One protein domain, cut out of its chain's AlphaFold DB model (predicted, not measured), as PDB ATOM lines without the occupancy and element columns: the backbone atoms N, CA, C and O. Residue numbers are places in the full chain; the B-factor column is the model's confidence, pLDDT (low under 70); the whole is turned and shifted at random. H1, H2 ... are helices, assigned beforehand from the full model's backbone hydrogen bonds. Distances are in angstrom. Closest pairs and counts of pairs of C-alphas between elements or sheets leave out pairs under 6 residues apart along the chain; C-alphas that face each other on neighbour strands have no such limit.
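This is residues 165 to 229 of the 266 residues of an uncharacterized protein of Saccharicrinis fermentans DSM 9555 = JCM 21142 (UniProt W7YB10). Two helices of similar length, H2 and H3, cross at a steep angle and pack on each other, while H1, a single short helical turn, lies near H3 and away from H2. Two long stretches with no named element, residues 169 to 184 and residues 200 to 211, join the three helices. The printed part has 65 residues, with three named helices in the order H1, H2, H3 and no named strand; the class is all helix. The whole is compact, with a radius of gyration of the C-alphas of 12.0 A, and the C-alphas span 33 by 30 by 18 A.

H1, residues 165 to 168, is apart from H2, residues 185 to 199. H1 is close to but not clearly touching H3, residues 212 to 225; their closest C-alphas, those of Lys 167 and Trp 220, are 7.5 A apart. H2 and H3 touch, with 16 pairs of C-alphas within 8 A. Their closest C-alphas are those of Ala 195 and Ile 219, 5.1 A apart. They run the same way at a steep tilt of 62 degrees, 10.0 A from centre to centre. In H2 every O i to N i+4 pair is within hydrogen-bond range, in H3 8 of 10 are, and H1 is too short for such a pair.

H1 begins at C-alpha 165, at (29.805, 20.781, -16.082), and has 4 residues. H2 begins at C-alpha 185, at (4.504, 13.383, -17.778), and measures 20.7 A from first to last C-alpha. H3 measures 19.7 A and ends at C-alpha 225, at (26.550, 10.843, -5.776).

The two C-alphas farthest apart, those of Lys 172 and Glu 204, are 34.2 A apart. The printed part has no cut. The links from H1 to H2, 16 residues, and from H2 to H3, 12 residues, are long. The mean pLDDT of the printed part is 93.1, and no printed residue is under 70.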
ATOM      1  N   LYS A 165      28.523  21.485 -16.161       94.69
ATOM      2  CA  LYS A 165      29.805  20.781 -16.082       94.69
ATOM      3  C   LYS A 165      29.634  19.381 -15.504       94.69
ATOM      4  O   LYS A 165      30.145  18.432 -16.086       94.69
ATOM      5  N   TYR A 166      28.843  19.218 -14.440       94.31
ATOM      6  CA  TYR A 166      28.534  17.887 -13.894       94.31
ATOM      7  C   TYR A 166      27.756  17.023 -14.893       94.31
ATOM      8  O   TYR A 166      28.127  15.875 -15.127       94.31
ATOM      9  N   LYS A 167      26.740  17.587 -15.558       92.69
ATOM     10  CA  LYS A 167      25.975  16.883 -16.602       92.69
ATOM     11  C   LYS A 167      26.829  16.492 -17.807       92.69
ATOM     12  O   LYS A 167      26.543  15.483 -18.443       92.69
ATOM     13  N   SER A 168      27.865  17.273 -18.116       90.50
ATOM     14  CA  SER A 168      28.820  16.972 -19.190       90.50
ATOM     15  C   SER A 168      29.910  15.989 -18.753       90.50
ATOM     16  O   SER A 168      30.459  15.276 -19.587       90.50
ATOM     17  N   ALA A 169      30.185  15.885 -17.449       86.44
ATOM     18  CA  ALA A 169      31.121  14.937 -16.839       86.44
ATOM     19  C   ALA A 169      30.543  13.507 -16.745       86.44
ATOM     20  O   ALA A 169      30.752  12.779 -15.768       86.44
ATOM     21  N   ILE A 170      29.795  13.085 -17.767       87.94
ATOM     22  CA  ILE A 170      29.254  11.732 -17.892       87.94
ATOM     23  C   ILE A 170      30.018  10.953 -18.970       87.94
ATOM     24  O   ILE A 170      30.268  11.475 -20.056       87.94
ATOM     25  N   PRO A 171      30.377   9.680 -18.720       83.31
ATOM     26  CA  PRO A 171      30.922   8.817 -19.759       83.31
ATOM     27  C   PRO A 171      29.956   8.681 -20.940       83.31
ATOM     28  O   PRO A 171      28.736   8.752 -20.768       83.31
ATOM     29  N   LYS A 172      30.494   8.419 -22.134       83.69
ATOM     30  CA  LYS A 172      29.693   8.189 -23.344       83.69
ATOM     31  C   LYS A 172      28.679   7.061 -23.115       83.69
ATOM     32  O   LYS A 172      29.055   5.966 -22.709       83.69
ATOM     33  N   GLY A 173      27.402   7.333 -23.392       81.69
ATOM     34  CA  GLY A 173      26.301   6.387 -23.160       81.69
ATOM     35  C   GLY A 173      25.852   6.270 -21.697       81.69
ATOM     36  O   GLY A 173      24.986   5.453 -21.398       81.69
ATOM     37  N   GLY A 174      26.429   7.066 -20.794       86.62
ATOM     38  CA  GLY A 174      25.980   7.204 -19.414       86.62
ATOM     39  C   GLY A 174      24.913   8.286 -19.239       86.62
ATOM     40  O   GLY A 174      24.375   8.833 -20.198       86.62
ATOM     41  N   GLY A 175      24.645   8.614 -17.979       89.00
ATOM     42  CA  GLY A 175      23.659   9.604 -17.557       89.00
ATOM     43  C   GLY A 175      22.373   8.970 -17.018       89.00
ATOM     44  O   GLY A 175      22.087   7.795 -17.273       89.00
ATOM     45  N   PRO A 176      21.582   9.726 -16.242       92.00
ATOM     46  CA  PRO A 176      20.266   9.280 -15.825       92.00
ATOM     47  C   PRO A 176      19.324   9.196 -17.032       92.00
ATOM     48  O   PRO A 176      19.268  10.098 -17.863       92.00
ATOM     49  N   GLN A 177      18.515   8.139 -17.092       91.75
ATOM     50  CA  GLN A 177      17.372   8.096 -18.004       91.75
ATOM     51  C   GLN A 177      16.267   9.008 -17.457       91.75
ATOM     52  O   GLN A 177      15.674   8.716 -16.411       91.75
ATOM     53  N   ILE A 178      16.026  10.125 -18.146       94.31
ATOM     54  CA  ILE A 178      15.014  11.124 -17.788       94.31
ATOM     55  C   ILE A 178      13.892  11.066 -18.836       94.31
ATOM     56  O   ILE A 178      14.159  11.379 -19.996       94.31
ATOM     57  N   PRO A 179      12.662  10.658 -18.463       95.44
ATOM     58  CA  PRO A 179      11.514  10.695 -19.368       95.44
ATOM     59  C   PRO A 179      11.209  12.118 -19.847       95.44
ATOM     60  O   PRO A 179      11.455  13.085 -19.122       95.44
ATOM     61  N   ASP A 180      10.635  12.252 -21.043       95.31
ATOM     62  CA  ASP A 180      10.218  13.559 -21.560       95.31
ATOM     63  C   ASP A 180       9.114  14.160 -20.673       95.31
ATOM     64  O   ASP A 180       8.101  13.516 -20.389       95.31
ATOM     65  N   LYS A 181       9.298  15.411 -20.240       92.62
ATOM     66  CA  LYS A 181       8.381  16.077 -19.301       92.62
ATOM     67  C   LYS A 181       6.968  16.260 -19.851       92.62
ATOM     68  O   LYS A 181       6.023  16.313 -19.075       92.62
ATOM     69  N   VAL A 182       6.831  16.402 -21.168       93.00
ATOM     70  CA  VAL A 182       5.560  16.713 -21.832       93.00
ATOM     71  C   VAL A 182       4.929  15.440 -22.381       93.00
ATOM     72  O   VAL A 182       3.752  15.180 -22.149       93.00
ATOM     73  N   LYS A 183       5.709  14.620 -23.091       95.50
ATOM     74  CA  LYS A 183       5.220  13.394 -23.739       95.50
ATOM     75  C   LYS A 183       5.035  12.242 -22.755       95.50
ATOM     76  O   LYS A 183       4.212  11.365 -22.997       95.50
ATOM     77  N   GLU A 184       5.791  12.233 -21.660       95.25
ATOM     78  CA  GLU A 184       5.816  11.152 -20.674       95.25
ATOM     79  C   GLU A 184       5.619  11.674 -19.238       95.25
ATOM     80  O   GLU A 184       6.213  11.148 -18.297       95.25
ATOM     81  N   ASP A 185       4.749  12.678 -19.053       96.00
ATOM     82  CA  ASP A 185       4.504  13.383 -17.778       96.00
ATOM     83  C   ASP A 185       4.369  12.447 -16.562       96.00
ATOM     84  O   ASP A 185       5.053  12.623 -15.553       96.00
ATOM     85  N   ALA A 186       3.554  11.391 -16.662       96.56
ATOM     86  CA  ALA A 186       3.365  10.437 -15.566       96.56
ATOM     87  C   ALA A 186       4.667   9.702 -15.184       96.56
ATOM     88  O   ALA A 186       4.966   9.531 -13.997       96.56
ATOM     89  N   LYS A 187       5.474   9.300 -16.177       97.00
ATOM     90  CA  LYS A 187       6.772   8.653 -15.936       97.00
ATOM     91  C   LYS A 187       7.790   9.652 -15.399       97.00
ATOM     92  O   LYS A 187       8.544   9.304 -14.493       97.00
ATOM     93  N   PHE A 188       7.799  10.883 -15.912       97.56
ATOM     94  CA  PHE A 188       8.672  11.942 -15.414       97.56
ATOM     95  C   PHE A 188       8.376  12.255 -13.942       97.56
ATOM     96  O   PHE A 188       9.287  12.221 -13.117       97.56
ATOM     97  N   LYS A 189       7.103  12.453 -13.576       96.81
ATOM     98  CA  LYS A 189       6.675  12.674 -12.184       96.81
ATOM     99  C   LYS A 189       7.047  11.508 -11.270       96.81
ATOM    100  O   LYS A 189       7.513  11.736 -10.157       96.81
ATOM    101  N   SER A 190       6.894  10.269 -11.738       97.44
ATOM    102  CA  SER A 190       7.330   9.081 -10.994       97.44
ATOM    103  C   SER A 190       8.851   9.061 -10.784       97.44
ATOM    104  O   SER A 190       9.310   8.866  -9.657       97.44
ATOM    105  N   LYS A 191       9.638   9.347 -11.834       97.62
ATOM    106  CA  LYS A 191      11.104   9.443 -11.759       97.62
ATOM    107  C   LYS A 191      11.552  10.542 -10.798       97.62
ATOM    108  O   LYS A 191      12.450  10.302  -9.994       97.62
ATOM    109  N   LEU A 192      10.921  11.713 -10.865       97.94
ATOM    110  CA  LEU A 192      11.195  12.851  -9.993       97.94
ATOM    111  C   LEU A 192      10.873  12.525  -8.531       97.94
ATOM    112  O   LEU A 192      11.701  12.761  -7.659       97.94
ATOM    113  N   LYS A 193       9.711  11.914  -8.265       98.00
ATOM    114  CA  LYS A 193       9.324  11.477  -6.917       98.00
ATOM    115  C   LYS A 193      10.335  10.487  -6.338       98.00
ATOM    116  O   LYS A 193      10.808  10.689  -5.223       98.00
ATOM    117  N   GLY A 194      10.706   9.460  -7.105       97.75
ATOM    118  CA  GLY A 194      11.729   8.504  -6.680       97.75
ATOM    119  C   GLY A 194      13.087   9.171  -6.457       97.75
ATOM    120  O   GLY A 194      13.819   8.797  -5.543       97.75
ATOM    121  N   ALA A 195      13.412  10.199  -7.250       97.69
ATOM    122  CA  ALA A 195      14.646  10.940  -7.068       97.69
ATOM    123  C   ALA A 195      14.674  11.717  -5.745       97.69
ATOM    124  O   ALA A 195      15.638  11.576  -4.994       97.69
ATOM    125  N   ILE A 196      13.590  12.437  -5.442       98.12
ATOM    126  CA  ILE A 196      13.390  13.167  -4.184       98.12
ATOM    127  C   ILE A 196      13.522  12.234  -2.977       98.12
ATOM    128  O   ILE A 196      14.300  12.512  -2.065       98.12
ATOM    129  N   GLN A 197      12.809  11.104  -2.993       97.69
ATOM    130  CA  GLN A 197      12.819  10.137  -1.891       97.69
ATOM    131  C   GLN A 197      14.223   9.585  -1.619       97.69
ATOM    132  O   GLN A 197      14.647   9.494  -0.468       97.69
ATOM    133  N   ALA A 198      14.976   9.267  -2.677       97.06
ATOM    134  CA  ALA A 198      16.344   8.779  -2.548       97.06
ATOM    135  C   ALA A 198      17.326   9.873  -2.086       97.06
ATOM    136  O   ALA A 198      18.130   9.619  -1.190       97.06
ATOM    137  N   THR A 199      17.243  11.096  -2.625       96.81
ATOM    138  CA  THR A 199      18.107  12.216  -2.208       96.81
ATOM    139  C   THR A 199      17.893  12.577  -0.736       96.81
ATOM    140  O   THR A 199      18.863  12.760   0.005       96.81
ATOM    141  N   LEU A 200      16.634  12.640  -0.292       96.19
ATOM    142  CA  LEU A 200      16.261  13.006   1.079       96.19
ATOM    143  C   LEU A 200      16.209  11.806   2.042       96.19
ATOM    144  O   LEU A 200      15.920  11.978   3.224       96.19
ATOM    145  N   LYS A 201      16.542  10.601   1.558       95.56
ATOM    146  CA  LYS A 201      16.614   9.354   2.338       95.56
ATOM    147  C   LYS A 201      15.322   9.056   3.118       95.56
ATOM    148  O   LYS A 201      15.373   8.600   4.258       95.56
ATOM    149  N   SER A 202      14.165   9.331   2.514       94.75
ATOM    150  CA  SER A 202      12.849   9.108   3.122       94.75
ATOM    151  C   SER A 202      11.782   8.833   2.063       94.75
ATOM    152  O   SER A 202      11.658   9.563   1.081       94.75
ATOM    153  N   GLU A 203      10.970   7.797   2.281       93.56
ATOM    154  CA  GLU A 203       9.850   7.445   1.398       93.56
ATOM    155  C   GLU A 203       8.721   8.489   1.428       93.56
ATOM    156  O   GLU A 203       7.966   8.626   0.466       93.56
ATOM    157  N   GLU A 204       8.626   9.273   2.499       92.38
ATOM    158  CA  GLU A 204       7.607  10.314   2.663       92.38
ATOM    159  C   GLU A 204       8.082  11.693   2.183       92.38
ATOM    160  O   GLU A 204       7.329  12.664   2.248       92.38
ATOM    161  N   ALA A 205       9.321  11.799   1.694       92.94
ATOM    162  CA  ALA A 205       9.921  13.073   1.326       92.94
ATOM    163  C   ALA A 205       9.169  13.782   0.188       92.94
ATOM    164  O   ALA A 205       8.835  13.186  -0.840       92.94
ATOM    165  N   GLN A 206       8.946  15.088   0.363       90.31
ATOM    166  CA  GLN A 206       8.229  15.941  -0.595       90.31
ATOM    167  C   GLN A 206       9.082  17.091  -1.150       90.31
ATOM    168  O   GLN A 206       8.667  17.717  -2.130       90.31
ATOM    169  N   ALA A 207      10.262  17.355  -0.573       93.81
ATOM    170  CA  ALA A 207      11.148  18.452  -0.961       93.81
ATOM    171  C   ALA A 207      10.414  19.810  -0.958       93.81
ATOM    172  O   ALA A 207      10.467  20.566  -1.929       93.81
ATOM    173  N   LEU A 208       9.672  20.102   0.112       91.56
ATOM    174  CA  LEU A 208       8.793  21.273   0.224       91.56
ATOM    175  C   LEU A 208       9.553  22.604   0.164       91.56
ATOM    176  O   LEU A 208       9.023  23.588  -0.348       91.56
ATOM    177  N   THR A 209      10.783  22.642   0.669       91.94
ATOM    178  CA  THR A 209      11.659  23.819   0.682       91.94
ATOM    179  C   THR A 209      12.484  23.978  -0.591       91.94
ATOM    180  O   THR A 209      13.186  24.976  -0.731       91.94
ATOM    181  N   TYR A 210      12.437  23.006  -1.502       94.56
ATOM    182  CA  TYR A 210      13.231  23.005  -2.724       94.56
ATOM    183  C   TYR A 210      12.428  23.576  -3.893       94.56
ATOM    184  O   TYR A 210      11.247  23.267  -4.079       94.56
ATOM    185  N   SER A 211      13.095  24.371  -4.727       95.69
ATOM    186  CA  SER A 211      12.526  24.820  -6.001       95.69
ATOM    187  C   SER A 211      12.328  23.650  -6.968       95.69
ATOM    188  O   SER A 211      12.981  22.610  -6.852       95.69
ATOM    189  N   ASP A 212      11.482  23.824  -7.984       96.12
ATOM    190  CA  ASP A 212      11.284  22.787  -9.004       96.12
ATOM    191  C   ASP A 212      12.587  22.459  -9.749       96.12
ATOM    192  O   ASP A 212      12.880  21.291  -9.998       96.12
ATOM    193  N   LYS A 213      13.441  23.463  -9.997       96.62
ATOM    194  CA  LYS A 213      14.777  23.252 -10.577       96.62
ATOM    195  C   LYS A 213      15.652  22.379  -9.675       96.62
ATOM    196  O   LYS A 213      16.304  21.461 -10.165       96.62
ATOM    197  N   GLN A 214      15.653  22.630  -8.367       97.94
ATOM    198  CA  GLN A 214      16.415  21.824  -7.411       97.94
ATOM    199  C   GLN A 214      15.872  20.395  -7.302       97.94
ATOM    200  O   GLN A 214      16.654  19.448  -7.301       97.94
ATOM    201  N   LYS A 215      14.546  20.213  -7.286       97.62
ATOM    202  CA  LYS A 215      13.930  18.876  -7.320       97.62
ATOM    203  C   LYS A 215      14.369  18.098  -8.555       97.62
ATOM    204  O   LYS A 215      14.704  16.925  -8.458       97.62
ATOM    205  N   GLU A 216      14.416  18.734  -9.720       97.12
ATOM    206  CA  GLU A 216      14.906  18.078 -10.935       97.12
ATOM    207  C   GLU A 216      16.398  17.742 -10.874       97.12
ATOM    208  O   GLU A 216      16.809  16.681 -11.353       97.12
ATOM    209  N   LEU A 217      17.211  18.599 -10.245       97.75
ATOM    210  CA  LEU A 217      18.620  18.303  -9.986       97.75
ATOM    211  C   LEU A 217      18.800  17.065  -9.100       97.75
ATOM    212  O   LEU A 217      19.800  16.374  -9.271       97.75
ATOM    213  N   MET A 218      17.831  16.696  -8.255       97.88
ATOM    214  CA  MET A 218      17.887  15.452  -7.467       97.88
ATOM    215  C   MET A 218      18.007  14.193  -8.346       97.88
ATOM    216  O   MET A 218      18.613  13.200  -7.944       97.88
ATOM    217  N   ILE A 219      17.504  14.225  -9.589       96.81
ATOM    218  CA  ILE A 219      17.687  13.117 -10.543       96.81
ATOM    219  C   ILE A 219      19.171  12.956 -10.906       96.81
ATOM    220  O   ILE A 219      19.686  11.835 -10.949       96.81
ATOM    221  N   TRP A 220      19.854  14.074 -11.153       96.19
ATOM    222  CA  TRP A 220      21.285  14.108 -11.453       96.19
ATOM    223  C   TRP A 220      22.127  13.817 -10.217       96.19
ATOM    224  O   TRP A 220      23.074  13.041 -10.307       96.19
ATOM    225  N   TYR A 221      21.737  14.358  -9.064       96.25
ATOM    226  CA  TYR A 221      22.379  14.090  -7.784       96.25
ATOM    227  C   TYR A 221      22.428  12.586  -7.503       96.25
ATOM    228  O   TYR A 221      23.496  12.036  -7.248       96.25
ATOM    229  N   ASN A 222      21.302  11.885  -7.664       95.19
ATOM    230  CA  ASN A 222      21.258  10.440  -7.458       95.19
ATOM    231  C   ASN A 222      22.196   9.681  -8.402       95.19
ATOM    232  O   ASN A 222      22.857   8.733  -7.983       95.19
ATOM    233  N   TYR A 223      22.269  10.097  -9.667       93.31
ATOM    234  CA  TYR A 223      23.174   9.486 -10.637       93.31
ATOM    235  C   TYR A 223      24.653   9.710 -10.277       93.31
ATOM    236  O   TYR A 223      25.465   8.792 -10.402       93.31
ATOM    237  N   HIS A 224      25.005  10.916  -9.832       91.94
ATOM    238  CA  HIS A 224      26.387  11.313  -9.574       91.94
ATOM    239  C   HIS A 224      26.923  10.882  -8.206       91.94
ATOM    240  O   HIS A 224      28.106  10.556  -8.117       91.94
ATOM    241  N   PHE A 225      26.083  10.874  -7.168       92.00
ATOM    242  CA  PHE A 225      26.550  10.843  -5.776       92.00
ATOM    243  C   PHE A 225      25.931   9.735  -4.916       92.00
ATOM    244  O   PHE A 225      26.470   9.436  -3.855       92.00
ATOM    245  N   LEU A 226      24.851   9.077  -5.363       87.69
ATOM    246  CA  LEU A 226      24.294   7.908  -4.658       87.69
ATOM    247  C   LEU A 226      24.731   6.558  -5.247       87.69
ATOM    248  O   LEU A 226      24.522   5.527  -4.614       87.69
ATOM    249  N   GLY A 227      25.334   6.543  -6.440       71.25
ATOM    250  CA  GLY A 227      25.767   5.310  -7.117       71.25
ATOM    251  C   GLY A 227      27.204   5.318  -7.644       71.25
ATOM    252  O   GLY A 227      27.627   4.338  -8.253       71.25
ATOM    253  N   ARG A 228      27.954   6.410  -7.457       72.38
ATOM    254  CA  ARG A 228      29.337   6.581  -7.934       72.38
ATOM    255  C   ARG A 228      30.218   7.147  -6.823       72.38
ATOM    256  O   ARG A 228      29.713   7.730  -5.870       72.38
ATOM    257  N   GLY A 229      31.534   6.981  -6.955       78.50
ATOM    258  CA  GLY A 229      32.495   7.585  -6.034       78.50
ATOM    259  C   GLY A 229      32.454   9.108  -6.138       78.50
ATOM    260  O   GLY A 229      32.802   9.656  -7.187       78.50
TER     261      GLY A 229